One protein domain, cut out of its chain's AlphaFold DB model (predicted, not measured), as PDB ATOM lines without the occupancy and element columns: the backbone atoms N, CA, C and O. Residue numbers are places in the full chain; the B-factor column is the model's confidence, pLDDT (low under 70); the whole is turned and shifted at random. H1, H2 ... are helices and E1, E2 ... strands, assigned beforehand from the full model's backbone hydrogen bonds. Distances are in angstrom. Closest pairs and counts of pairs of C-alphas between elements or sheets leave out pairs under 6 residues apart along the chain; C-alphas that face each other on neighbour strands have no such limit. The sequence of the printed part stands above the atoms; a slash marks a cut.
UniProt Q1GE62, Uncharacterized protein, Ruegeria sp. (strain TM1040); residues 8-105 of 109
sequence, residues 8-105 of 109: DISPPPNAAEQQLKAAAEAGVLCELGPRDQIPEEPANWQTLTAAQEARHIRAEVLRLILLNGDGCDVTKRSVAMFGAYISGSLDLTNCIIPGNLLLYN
ATOM      1  N   ASP A   8     204.573 162.853 113.197       91.19
ATOM      2  CA  ASP A   8     205.166 164.162 112.874       91.19
ATOM      3  C   ASP A   8     204.137 165.307 112.851       91.19
ATOM      4  O   ASP A   8     204.502 166.472 112.644       91.19
ATOM      5  N   ILE A   9     202.845 165.004 113.008       92.12
ATOM      6  CA  ILE A   9     201.782 166.006 112.919       92.12
ATOM      7  C   ILE A   9     201.895 166.987 114.093       92.12
ATOM      8  O   ILE A   9     201.718 166.632 115.258       92.12
ATOM      9  N   SER A  10     202.148 168.257 113.766       90.62
ATOM     10  CA  SER A  10     202.264 169.348 114.734       90.62
ATOM     11  C   SER A  10     201.416 170.554 114.310       90.62
ATOM     12  O   SER A  10     201.550 171.017 113.174       90.62
ATOM     13  N   PRO A  11     200.541 171.079 115.192       91.75
ATOM     14  CA  PRO A  11     200.172 170.520 116.502       91.75
ATOM     15  C   PRO A  11     199.540 169.118 116.384       91.75
ATOM     16  O   PRO A  11     199.095 168.775 115.283       91.75
ATOM     17  N   PRO A  12     199.487 168.324 117.476       94.06
ATOM     18  CA  PRO A  12     198.973 166.955 117.448       94.06
ATOM     19  C   PRO A  12     197.589 166.835 116.793       94.06
ATOM     20  O   PRO A  12     196.815 167.795 116.847       94.06
ATOM     21  N   PRO A  13     197.256 165.678 116.189       94.75
ATOM     22  CA  PRO A  13     195.970 165.466 115.538       94.75
ATOM     23  C   PRO A  13     194.787 165.745 116.465       94.75
ATOM     24  O   PRO A  13     194.753 165.251 117.599       94.75
ATOM     25  N   ASN A  14     193.805 166.500 115.980       94.62
ATOM     26  CA  ASN A  14     192.579 166.758 116.731       94.62
ATOM     27  C   ASN A  14     191.654 165.518 116.731       94.62
ATOM     28  O   ASN A  14     191.939 164.495 116.102       94.62
ATOM     29  N   ALA A  15     190.534 165.586 117.455       94.88
ATOM     30  CA  ALA A  15     189.613 164.455 117.577       94.88
ATOM     31  C   ALA A  15     189.005 164.016 116.228       94.88
ATOM     32  O   ALA A  15     188.880 162.817 115.976       94.88
ATOM     33  N   ALA A  16     188.662 164.965 115.353       95.81
ATOM     34  CA  ALA A  16     188.092 164.675 114.040       95.81
ATOM     35  C   ALA A  16     189.112 163.989 113.117       95.81
ATOM     36  O   ALA A  16     188.784 163.030 112.421       95.81
ATOM     37  N   GLU A  17     190.371 164.425 113.154       96.62
ATOM     38  CA  GLU A  17     191.476 163.833 112.398       96.62
ATOM     39  C   GLU A  17     191.783 162.409 112.870       96.62
ATOM     40  O   GLU A  17     191.950 161.506 112.048       96.62
ATOM     41  N   GLN A  18     191.797 162.178 114.186       95.94
ATOM     42  CA  GLN A  18     191.941 160.833 114.752       95.94
ATOM     43  C   GLN A  18     190.789 159.915 114.318       95.94
ATOM     44  O   GLN A  18     191.019 158.760 113.951       95.94
ATOM     45  N   GLN A  19     189.556 160.434 114.304       95.81
ATOM     46  CA  GLN A  19     188.389 159.700 113.819       95.81
ATOM     47  C   GLN A  19     188.504 159.377 112.323       95.81
ATOM     48  O   GLN A  19     188.215 158.249 111.919       95.81
ATOM     49  N   LEU A  20     188.964 160.329 111.504       94.94
ATOM     50  CA  LEU A  20     189.194 160.121 110.075       94.94
ATOM     51  C   LEU A  20     190.230 159.026 109.828       94.94
ATOM     52  O   LEU A  20     189.983 158.147 109.000       94.94
ATOM     53  N   LYS A  21     191.348 159.036 110.563       94.19
ATOM     54  CA  LYS A  21     192.351 157.970 110.482       94.19
ATOM     55  C   LYS A  21     191.733 156.612 110.796       94.19
ATOM     56  O   LYS A  21     191.818 155.711 109.970       94.19
ATOM     57  N   ALA A  22     191.052 156.482 111.935       93.56
ATOM     58  CA  ALA A  22     190.435 155.218 112.335       93.56
ATOM     59  C   ALA A  22     189.403 154.714 111.305       93.56
ATOM     60  O   ALA A  22     189.357 153.523 111.000       93.56
ATOM     61  N   ALA A  23     188.599 155.615 110.732       93.12
ATOM     62  CA  ALA A  23     187.627 155.276 109.695       93.12
ATOM     63  C   ALA A  23     188.301 154.824 108.388       93.12
ATOM     64  O   ALA A  23     187.881 153.826 107.798       93.12
ATOM     65  N   ALA A  24     189.366 155.510 107.966       91.38
ATOM     66  CA  ALA A  24     190.154 155.148 106.789       91.38
ATOM     67  C   ALA A  24     190.845 153.781 106.972       91.38
ATOM     68  O   ALA A  24     190.778 152.913 106.098       91.38
ATOM     69  N   GLU A  25     191.429 153.535 108.142       90.06
ATOM     70  CA  GLU A  25     192.036 152.246 108.499       90.06
ATOM     71  C   GLU A  25     190.997 151.121 108.565       90.06
ATOM     72  O   GLU A  25     191.265 150.007 108.129       90.06
ATOM     73  N   ALA A  26     189.770 151.400 109.005       90.06
ATOM     74  CA  ALA A  26     188.674 150.430 108.978       90.06
ATOM     75  C   ALA A  26     188.000 150.285 107.593       90.06
ATOM     76  O   ALA A  26     187.241 149.336 107.373       90.06
ATOM     77  N   GLY A  27     188.258 151.204 106.656       88.81
ATOM     78  CA  GLY A  27     187.622 151.234 105.338       88.81
ATOM     79  C   GLY A  27     186.124 151.546 105.393       88.81
ATOM     80  O   GLY A  27     185.344 150.950 104.642       88.81
ATOM     81  N   VAL A  28     185.715 152.423 106.314       91.62
ATOM     82  CA  VAL A  28     184.325 152.862 106.526       91.62
ATOM     83  C   VAL A  28     184.188 154.372 106.323       91.62
ATOM     84  O   VAL A  28     185.172 155.104 106.290       91.62
ATOM     85  N   LEU A  29     182.949 154.849 106.185       91.75
ATOM     86  CA  LEU A  29     182.658 156.279 106.087       91.75
ATOM     87  C   LEU A  29     183.004 156.992 107.404       91.75
ATOM     88  O   LEU A  29     182.511 156.609 108.464       91.75
ATOM     89  N   CYS A  30     183.804 158.056 107.324       94.38
ATOM     90  CA  CYS A  30     183.999 158.989 108.427       94.38
ATOM     91  C   CYS A  30     182.848 160.002 108.455       94.38
ATOM     92  O   CYS A  30     182.752 160.868 107.584       94.38
ATOM     93  N   GLU A  31     181.967 159.895 109.447       94.25
ATOM     94  CA  GLU A  31     180.859 160.835 109.643       94.25
ATOM     95  C   GLU A  31     181.208 161.858 110.720       94.25
ATOM     96  O   GLU A  31     181.269 161.536 111.910       94.25
ATOM     97  N   LEU A  32     181.432 163.102 110.298       92.19
ATOM     98  CA  LEU A  32     181.697 164.226 111.187       92.19
ATOM     99  C   LEU A  32     180.428 165.073 111.297       92.19
ATOM    100  O   LEU A  32     180.179 165.998 110.529       92.19
ATOM    101  N   GLY A  33     179.602 164.718 112.282       86.75
ATOM    102  CA  GLY A  33     178.341 165.389 112.588       86.75
ATOM    103  C   GLY A  33     177.087 164.698 112.034       86.75
ATOM    104  O   GLY A  33     177.175 163.658 111.383       86.75
ATOM    105  N   PRO A  34     175.895 165.245 112.329       85.12
ATOM    106  CA  PRO A  34     174.618 164.661 111.929       85.12
ATOM    107  C   PRO A  34     174.392 164.730 110.413       85.12
ATOM    108  O   PRO A  34     174.656 165.757 109.790       85.12
ATOM    109  N   ARG A  35     173.849 163.660 109.817       81.31
ATOM    110  CA  ARG A  35     173.595 163.582 108.363       81.31
ATOM    111  C   ARG A  35     172.524 164.550 107.853       81.31
ATOM    112  O   ARG A  35     172.496 164.857 106.665       81.31
ATOM    113  N   ASP A  36     171.636 164.995 108.730       82.62
ATOM    114  CA  ASP A  36     170.582 165.975 108.456       82.62
ATOM    115  C   ASP A  36     171.075 167.428 108.549       82.62
ATOM    116  O   ASP A  36     170.343 168.349 108.195       82.62
ATOM    117  N   GLN A  37     172.322 167.642 108.979       81.75
ATOM    118  CA  GLN A  37     172.937 168.959 109.083       81.75
ATOM    119  C   GLN A  37     174.042 169.109 108.044       81.75
ATOM    120  O   GLN A  37     175.157 168.615 108.216       81.75
ATOM    121  N   ILE A  38     173.735 169.839 106.973       81.75
ATOM    122  CA  ILE A  38     174.747 170.273 106.012       81.75
ATOM    123  C   ILE A  38     175.605 171.342 106.710       81.75
ATOM    124  O   ILE A  38     175.047 172.348 107.146       81.75
ATOM    125  N   PRO A  39     176.923 171.137 106.870       83.44
ATOM    126  CA  PRO A  39     177.792 172.145 107.455       83.44
ATOM    127  C   PRO A  39     177.803 173.392 106.570       83.44
ATOM    128  O   PRO A  39     178.170 173.337 105.397       83.44
ATOM    129  N   GLU A  40     177.387 174.518 107.143       84.38
ATOM    130  CA  GLU A  40     177.500 175.829 106.505       84.38
ATOM    131  C   GLU A  40     178.959 176.269 106.482       84.38
ATOM    132  O   GLU A  40     179.691 175.992 107.436       84.38
ATOM    133  N   GLU A  41     179.366 176.972 105.425       84.88
ATOM    134  CA  GLU A  41     180.715 177.518 105.301       84.88
ATOM    135  C   GLU A  41     181.054 178.425 106.502       84.88
ATOM    136  O   GLU A  41     180.241 179.276 106.882       84.88
ATOM    137  N   PRO A  42     182.229 178.264 107.139       87.19
ATOM    138  CA  PRO A  42     182.610 179.114 108.256       87.19
ATOM    139  C   PRO A  42     182.747 180.572 107.817       87.19
ATOM    140  O   PRO A  42     183.424 180.878 106.844       87.19
ATOM    141  N   ALA A  43     182.196 181.497 108.605       87.75
ATOM    142  CA  ALA A  43     182.397 182.928 108.371       87.75
ATOM    143  C   ALA A  43     183.874 183.352 108.510       87.75
ATOM    144  O   ALA A  43     184.288 184.359 107.937       87.75
ATOM    145  N   ASN A  44     184.663 182.609 109.298       87.75
ATOM    146  CA  ASN A  44     186.100 182.807 109.442       87.75
ATOM    147  C   ASN A  44     186.811 181.476 109.736       87.75
ATOM    148  O   ASN A  44     186.694 180.928 110.832       87.75
ATOM    149  N   TRP A  45     187.605 180.999 108.780       87.12
ATOM    150  CA  TRP A  45     188.394 179.768 108.889       87.12
ATOM    151  C   TRP A  45     189.500 179.817 109.951       87.12
ATOM    152  O   TRP A  45     189.916 178.779 110.457       87.12
ATOM    153  N   GLN A  46     189.938 181.012 110.361       86.12
ATOM    154  CA  GLN A  46     190.955 181.186 111.406       86.12
ATOM    155  C   GLN A  46     190.382 181.072 112.827       86.12
ATOM    156  O   GLN A  46     191.138 180.972 113.789       86.12
ATOM    157  N   THR A  47     189.056 181.144 112.977       87.38
ATOM    158  CA  THR A  47     188.366 181.115 114.278       87.38
ATOM    159  C   THR A  47     187.078 180.308 114.175       87.38
ATOM    160  O   THR A  47     185.970 180.843 114.202       87.38
ATOM    161  N   LEU A  48     187.237 178.991 114.062       87.50
ATOM    162  CA  LEU A  48     186.119 178.058 114.072       87.50
ATOM    163  C   LEU A  48     185.426 178.044 115.442       87.50
ATOM    164  O   LEU A  48     186.048 178.149 116.501       87.50
ATOM    165  N   THR A  49     184.103 177.899 115.427       90.00
ATOM    166  CA  THR A  49     183.333 177.616 116.643       90.00
ATOM    167  C   THR A  49     183.653 176.211 117.154       90.00
ATOM    168  O   THR A  49     184.048 175.342 116.385       90.00
ATOM    169  N   ALA A  50     183.393 175.928 118.432       88.12
ATOM    170  CA  ALA A  50     183.635 174.594 118.996       88.12
ATOM    171  C   ALA A  50     182.916 173.461 118.229       88.12
ATOM    172  O   ALA A  50     183.440 172.356 118.113       88.12
ATOM    173  N   ALA A  51     181.728 173.734 117.678       86.81
ATOM    174  CA  ALA A  51     180.985 172.769 116.869       86.81
ATOM    175  C   ALA A  51     181.642 172.504 115.503       86.81
ATOM    176  O   ALA A  51     181.565 171.384 114.997       86.81
ATOM    177  N   GLN A  52     182.283 173.518 114.918       90.38
ATOM    178  CA  GLN A  52     183.040 173.404 113.670       90.38
ATOM    179  C   GLN A  52     184.395 172.733 113.913       90.38
ATOM    180  O   GLN A  52     184.763 171.834 113.164       90.38
ATOM    181  N   GLU A  53     185.078 173.085 115.004       90.88
ATOM    182  CA  GLU A  53     186.344 172.476 115.426       90.88
ATOM    183  C   GLU A  53     186.199 170.961 115.651       90.88
ATOM    184  O   GLU A  53     187.053 170.171 115.260       90.88
ATOM    185  N   ALA A  54     185.059 170.519 116.191       91.31
ATOM    186  CA  ALA A  54     184.748 169.098 116.360       91.31
ATOM    187  C   ALA A  54     184.624 168.313 115.035       91.31
ATOM    188  O   ALA A  54     184.569 167.085 115.057       91.31
ATOM    189  N   ARG A  55     184.554 169.005 113.892       93.56
ATOM    190  CA  ARG A  55     184.472 168.433 112.537       93.56
ATOM    191  C   ARG A  55     185.631 168.908 111.648       93.56
ATOM    192  O   ARG A  55     185.576 168.738 110.431       93.56
ATOM    193  N   HIS A  56     186.635 169.557 112.233       95.00
ATOM    194  CA  HIS A  56     187.704 170.227 111.506       95.00
ATOM    195  C   HIS A  56     188.838 169.271 111.152       95.00
ATOM    196  O   HIS A  56     189.362 168.568 112.009       95.00
ATOM    197  N   ILE A  57     189.237 169.270 109.887       95.44
ATOM    198  CA  ILE A  57     190.341 168.483 109.350       95.44
ATOM    199  C   ILE A  57     191.319 169.442 108.680       95.44
ATOM    200  O   ILE A  57     190.950 170.199 107.782       95.44
ATOM    201  N   ARG A  58     192.596 169.392 109.048       94.81
ATOM    202  CA  ARG A  58     193.616 170.139 108.305       94.81
ATOM    203  C   ARG A  58     193.894 169.438 106.979       94.81
ATOM    204  O   ARG A  58     194.111 168.224 106.946       94.81
ATOM    205  N   ALA A  59     193.959 170.200 105.888       94.56
ATOM    206  CA  ALA A  59     194.195 169.660 104.549       94.56
ATOM    207  C   ALA A  59     195.481 168.817 104.453       94.56
ATOM    208  O   ALA A  59     195.491 167.765 103.819       94.56
ATOM    209  N   GLU A  60     196.548 169.220 105.146       92.81
ATOM    210  CA  GLU A  60     197.811 168.467 105.203       92.81
ATOM    211  C   GLU A  60     197.678 167.111 105.922       92.81
ATOM    212  O   GLU A  60     198.335 166.142 105.541       92.81
ATOM    213  N   VAL A  61     196.800 167.005 106.928       94.12
ATOM    214  CA  VAL A  61     196.513 165.727 107.603       94.12
ATOM    215  C   VAL A  61     195.680 164.826 106.695       94.12
ATOM    216  O   VAL A  61     195.998 163.647 106.539       94.12
ATOM    217  N   LEU A  62     194.668 165.383 106.019       94.38
ATOM    218  CA  LEU A  62     193.908 164.654 105.000       94.38
ATOM    219  C   LEU A  62     194.833 164.131 103.894       94.38
ATOM    220  O   LEU A  62     194.739 162.965 103.519       94.38
ATOM    221  N   ARG A  63     195.764 164.959 103.409       93.06
ATOM    222  CA  ARG A  63     196.766 164.567 102.411       93.06
ATOM    223  C   ARG A  63     197.614 163.387 102.885       93.06
ATOM    224  O   ARG A  63     197.821 162.454 102.114       93.06
ATOM    225  N   LEU A  64     198.096 163.417 104.129       92.00
ATOM    226  CA  LEU A  64     198.881 162.322 104.701       92.00
ATOM    227  C   LEU A  64     198.098 161.000 104.679       92.00
ATOM    228  O   LEU A  64     198.622 159.989 104.212       92.00
ATOM    229  N   ILE A  65     196.839 161.024 105.131       91.94
ATOM    230  CA  ILE A  65     195.965 159.842 105.147       91.94
ATOM    231  C   ILE A  65     195.700 159.355 103.716       91.94
ATOM    232  O   ILE A  65     195.820 158.165 103.443       91.94
ATOM    233  N   LEU A  66     195.380 160.262 102.785       91.06
ATOM    234  CA  LEU A  66     195.078 159.915 101.392       91.06
ATOM    235  C   LEU A  66     196.230 159.215 100.680       91.06
ATOM    236  O   LEU A  66     195.983 158.383  99.814       91.06
ATOM    237  N   LEU A  67     197.470 159.572 101.004       89.31
ATOM    238  CA  LEU A  67     198.658 159.028 100.352       89.31
ATOM    239  C   LEU A  67     199.247 157.821 101.089       89.31
ATOM    240  O   LEU A  67     200.334 157.381 100.718       89.31
ATOM    241  N   ASN A  68     198.546 157.287 102.098       82.19
ATOM    242  CA  ASN A  68     199.044 156.235 102.988       82.19
ATOM    243  C   ASN A  68     200.437 156.575 103.532       82.19
ATOM    244  O   ASN A  68     201.372 155.782 103.409       82.19
ATOM    245  N   GLY A  69     200.591 157.787 104.074       75.81
ATOM    246  CA  GLY A  69     201.828 158.181 104.740       75.81
ATOM    247  C   GLY A  69     202.169 157.256 105.911       75.81
ATOM    248  O   GLY A  69     201.313 156.521 106.411       75.81
ATOM    249  N   ASP A  70     203.420 157.302 106.363       77.56
ATOM    250  CA  ASP A  70     203.909 156.381 107.390       77.56
ATOM    251  C   ASP A  70     203.042 156.459 108.664       77.56
ATOM    252  O   ASP A  70     202.763 157.538 109.198       77.56
ATOM    253  N   GLY A  71     202.581 155.301 109.145       76.06
ATOM    254  CA  GLY A  71     201.678 155.201 110.298       76.06
ATOM    255  C   GLY A  71     200.182 155.352 109.979       76.06
ATOM    256  O   GLY A  71     199.373 155.348 110.909       76.06
ATOM    257  N   CYS A  72     199.801 155.469 108.701       77.69
ATOM    258  CA  CYS A  72     198.414 155.404 108.232       77.69
ATOM    259  C   CYS A  72     198.189 154.122 107.415       77.69
ATOM    260  O   CYS A  72     198.400 154.102 106.200       77.69
ATOM    261  N   ASP A  73     197.713 153.058 108.064       80.19
ATOM    262  CA  ASP A  73     197.436 151.775 107.402       80.19
ATOM    263  C   ASP A  73     196.020 151.762 106.810       80.19
ATOM    264  O   ASP A  73     195.140 150.990 107.200       80.19
ATOM    265  N   VAL A  74     195.776 152.662 105.858       77.06
ATOM    266  CA  VAL A  74     194.473 152.766 105.197       77.06
ATOM    267  C   VAL A  74     194.241 151.489 104.400       77.06
ATOM    268  O   VAL A  74     195.000 151.144 103.483       77.06
ATOM    269  N   THR A  75     193.181 150.758 104.750       64.94
ATOM    270  CA  THR A  75     192.787 149.579 103.975       64.94
ATOM    271  C   THR A  75     192.569 149.984 102.519       64.94
ATOM    272  O   THR A  75     192.235 151.125 102.219       64.94
ATOM    273  N   LYS A  76     192.698 149.050 101.566       56.41
ATOM    274  CA  LYS A  76     192.477 149.302 100.117       56.41
ATOM    275  C   LYS A  76     191.101 149.914  99.763       56.41
ATOM    276  O   LYS A  76     190.793 150.120  98.591       56.41
ATOM    277  N   ARG A  77     190.251 150.159 100.758       56.12
ATOM    278  CA  ARG A  77     188.963 150.828 100.705       56.12
ATOM    279  C   ARG A  77     189.167 152.294 101.075       56.12
ATOM    280  O   ARG A  77     189.131 152.648 102.238       56.12
ATOM    281  N   SER A  78     189.389 153.104 100.048       75.88
ATOM    282  CA  SER A  78     188.890 154.480  99.909       75.88
ATOM    283  C   SER A  78     188.682 155.347 101.164       75.88
ATOM    284  O   SER A  78     187.850 155.030 102.012       75.88
ATOM    285  N   VAL A  79     189.266 156.546 101.182       89.31
ATOM    286  CA  VAL A  79     188.916 157.584 102.162       89.31
ATOM    287  C   VAL A  79     187.550 158.171 101.799       89.31
ATOM    288  O   VAL A  79     187.388 158.795 100.750       89.31
ATOM    289  N   ALA A  80     186.560 157.966 102.665       91.75
ATOM    290  CA  ALA A  80     185.221 158.521 102.520       91.75
ATOM    291  C   ALA A  80     184.869 159.363 103.745       91.75
ATOM    292  O   ALA A  80     185.011 158.897 104.876       91.75
ATOM    293  N   MET A  81     184.389 160.583 103.523       93.25
ATOM    294  CA  MET A  81     184.103 161.537 104.589       93.25
ATOM    295  C   MET A  81     182.822 162.327 104.321       93.25
ATOM    296  O   MET A  81     182.546 162.722 103.186       93.25
ATOM    297  N   PHE A  82     182.064 162.565 105.389       94.12
ATOM    298  CA  PHE A  82     180.851 163.372 105.404       94.12
ATOM    299  C   PHE A  82     180.982 164.509 106.421       94.12
ATOM    300  O   PHE A  82     181.308 164.251 107.580       94.12
ATOM    301  N   GLY A  83     180.637 165.732 106.016       92.88
ATOM    302  CA  GLY A  83     180.328 166.820 106.950       92.88
ATOM    303  C   GLY A  83     181.531 167.544 107.569       92.88
ATOM    304  O   GLY A  83     181.373 168.217 108.589       92.88
ATOM    305  N   ALA A  84     182.725 167.396 106.992       93.75
ATOM    306  CA  ALA A  84     183.966 167.925 107.553       93.75
ATOM    307  C   ALA A  84     184.282 169.353 107.090       93.75
ATOM    308  O   ALA A  84     184.097 169.674 105.919       93.75
ATOM    309  N   TYR A  85     184.863 170.164 107.972       94.12
ATOM    310  CA  TYR A  85     185.482 171.443 107.608       94.12
ATOM    311  C   TYR A  85     186.947 171.218 107.276       94.12
ATOM    312  O   TYR A  85     187.708 170.848 108.167       94.12
ATOM    313  N   ILE A  86     187.358 171.441 106.029       94.12
ATOM    314  CA  ILE A  86     188.744 171.213 105.619       94.12
ATOM    315  C   ILE A  86     189.450 172.559 105.438       94.12
ATOM    316  O   ILE A  86     189.137 173.287 104.501       94.12
ATOM    317  N   SER A  87     190.396 172.892 106.323       93.00
ATOM    318  CA  SER A  87     191.128 174.167 106.243       93.00
ATOM    319  C   SER A  87     192.509 174.025 105.610       93.00
ATOM    320  O   SER A  87     193.201 173.014 105.809       93.00
ATOM    321  N   GLY A  88     192.974 175.109 104.991       90.38
ATOM    322  CA  GLY A  88     194.250 175.164 104.286       90.38
ATOM    323  C   GLY A  88     194.228 174.467 102.923       90.38
ATOM    324  O   GLY A  88     193.267 173.810 102.536       90.38
ATOM    325  N   SER A  89     195.334 174.589 102.188       89.81
ATOM    326  CA  SER A  89     195.422 174.085 100.815       89.81
ATOM    327  C   SER A  89     195.633 172.570 100.767       89.81
ATOM    328  O   SER A  89     196.652 172.057 101.239       89.81
ATOM    329  N   LEU A  90     194.691 171.849 100.154       90.38
ATOM    330  CA  LEU A  90     194.847 170.433  99.824       90.38
ATOM    331  C   LEU A  90     195.624 170.283  98.508       90.38
ATOM    332  O   LEU A  90     195.040 170.112  97.438       90.38
ATOM    333  N   ASP A  91     196.955 170.337  98.586       88.88
ATOM    334  CA  ASP A  91     197.813 170.156  97.413       88.88
ATOM    335  C   ASP A  91     198.064 168.668  97.105       88.88
ATOM    336  O   ASP A  91     198.813 167.961  97.791       88.88
ATOM    337  N   LEU A  92     197.432 168.201  96.028       87.81
ATOM    338  CA  LEU A  92     197.568 166.849  95.478       87.81
ATOM    339  C   LEU A  92     198.315 166.836  94.134       87.81
ATOM    340  O   LEU A  92     198.275 165.839  93.406       87.81
ATOM    341  N   THR A  93     199.000 167.927  93.784       89.56
ATOM    342  CA  THR A  93     199.749 168.041  92.528       89.56
ATOM    343  C   THR A  93     200.793 166.928  92.424       89.56
ATOM    344  O   THR A  93     201.533 166.656  93.370       89.56
ATOM    345  N   ASN A  94     200.859 166.268  91.264       88.25
ATOM    346  CA  ASN A  94     201.774 165.151  90.982       88.25
ATOM    347  C   ASN A  94     201.671 163.961  91.958       88.25
ATOM    348  O   ASN A  94     202.619 163.185  92.081       88.25
ATOM    349  N   CYS A  95     200.538 163.797  92.646       85.69
ATOM    350  CA  CYS A  95     200.301 162.671  93.546       85.69
ATOM    351  C   CYS A  95     199.381 161.627  92.901       85.69
ATOM    352  O   CYS A  95     198.491 161.956  92.117       85.69
ATOM    353  N   ILE A  96     199.572 160.359  93.266       84.12
ATOM    354  CA  ILE A  96     198.638 159.274  92.950       84.12
ATOM    355  C   ILE A  96     197.951 158.891  94.251       84.12
ATOM    356  O   ILE A  96     198.622 158.511  95.208       84.12
ATOM    357  N   ILE A  97     196.623 158.977  94.280       86.62
ATOM    358  CA  ILE A  97     195.840 158.482  95.412       86.62
ATOM    359  C   ILE A  97     195.650 156.970  95.205       86.62
ATOM    360  O   ILE A  97     195.054 156.572  94.202       86.62
ATOM    361  N   PRO A  98     196.159 156.107  96.104       81.81
ATOM    362  CA  PRO A  98     196.114 154.650  95.952       81.81
ATOM    363  C   PRO A  98     194.704 154.044  96.092       81.81
ATOM    364  O   PRO A  98     194.520 152.861  95.806       81.81
ATOM    365  N   GLY A  99     193.713 154.827  96.527       82.19
ATOM    366  CA  GLY A  99     192.316 154.416  96.680       82.19
ATOM    367  C   GLY A  99     191.332 155.485  96.200       82.19
ATOM    368  O   GLY A  99     191.725 156.498  95.628       82.19
ATOM    369  N   ASN A 100     190.034 155.274  96.442       86.00
ATOM    370  CA  ASN A 100     189.033 156.296  96.114       86.00
ATOM    371  C   ASN A 100     189.006 157.399  97.178       86.00
ATOM    372  O   ASN A 100     189.240 157.138  98.357       86.00
ATOM    373  N   LEU A 101     188.640 158.607  96.758       89.75
ATOM    374  CA  LEU A 101     188.329 159.726  97.638       89.75
ATOM    375  C   LEU A 101     186.861 160.108  97.448       89.75
ATOM    376  O   LEU A 101     186.439 160.401  96.331       89.75
ATOM    377  N   LEU A 102     186.095 160.107  98.537       91.31
ATOM    378  CA  LEU A 102     184.726 160.610  98.570       91.31
ATOM    379  C   LEU A 102     184.616 161.701  99.634       91.31
ATOM    380  O   LEU A 102     184.776 161.430 100.822       91.31
ATOM    381  N   LEU A 103     184.309 162.920  99.201       91.56
ATOM    382  CA  LEU A 103     184.014 164.053 100.071       91.56
ATOM    383  C   LEU A 103     182.556 164.444  99.852       91.56
ATOM    384  O   LEU A 103     182.173 164.796  98.736       91.56
ATOM    385  N   TYR A 104     181.740 164.355 100.897       91.12
ATOM    386  CA  TYR A 104     180.331 164.719 100.833       91.12
ATOM    387  C   TYR A 104     180.015 165.795 101.864       91.12
ATOM    388  O   TYR A 104     180.227 165.600 103.059       91.12
ATOM    389  N   ASN A 105     179.481 166.926 101.401       91.56
ATOM    390  CA  ASN A 105     179.215 168.091 102.242       91.56
ATOM    391  C   ASN A 105     180.445 168.517 103.062       91.56
ATOM    392  O   ASN A 105     180.341 168.757 104.260       91.56
TER     393      ASN A 105
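Overview. This is residues 8 to 105 of the 109 residues of an uncharacterized protein of Ruegeria sp. (strain TM1040) (UniProt Q1GE62). There is little regular structure: helices H1 and H3 pack side by side on two small parallel strand pairs, E2-E4 and E1-E3, with H2 at one end. Of 98 printed residues, 38 are in named elements, H1-H2-E1-H3-E2-E3-E4, mixed in class. The whole is compact, with radius of gyration of the C-alphas 12.9 A and spans 33, 28 and 23 A.

Along the chain. Find E2 at residues 79 to 82, E4 at 101 to 104, E1 at 56 to 58, E3 at 85 to 87, H2 at 50 to 53 and H3 at 59 to 66. H1, residues 15 to 26, runs 16.5 A from C-alpha (189.613, 164.455, 117.577) to (188.674, 150.430, 108.978).

Arrangement. Look at N 81 of E2 and O 102 of E4, 2.9 A, and N 57 of E1 and O 85 of E3, 2.8 A, within hydrogen-bond range. H1 and H3 touch, closest C-alphas Lys 21 and Ile 65, 6.7 A, the same way at a shallow tilt of 16 degrees. In both, every O i to N i+4 pair is within range; H2 is too short for one.

Size, cuts and confidence. The printed part has no cut; links H1-H2, H3-E2 and E3-E4 are long. Residues 75 to 77 have pLDDT under 70.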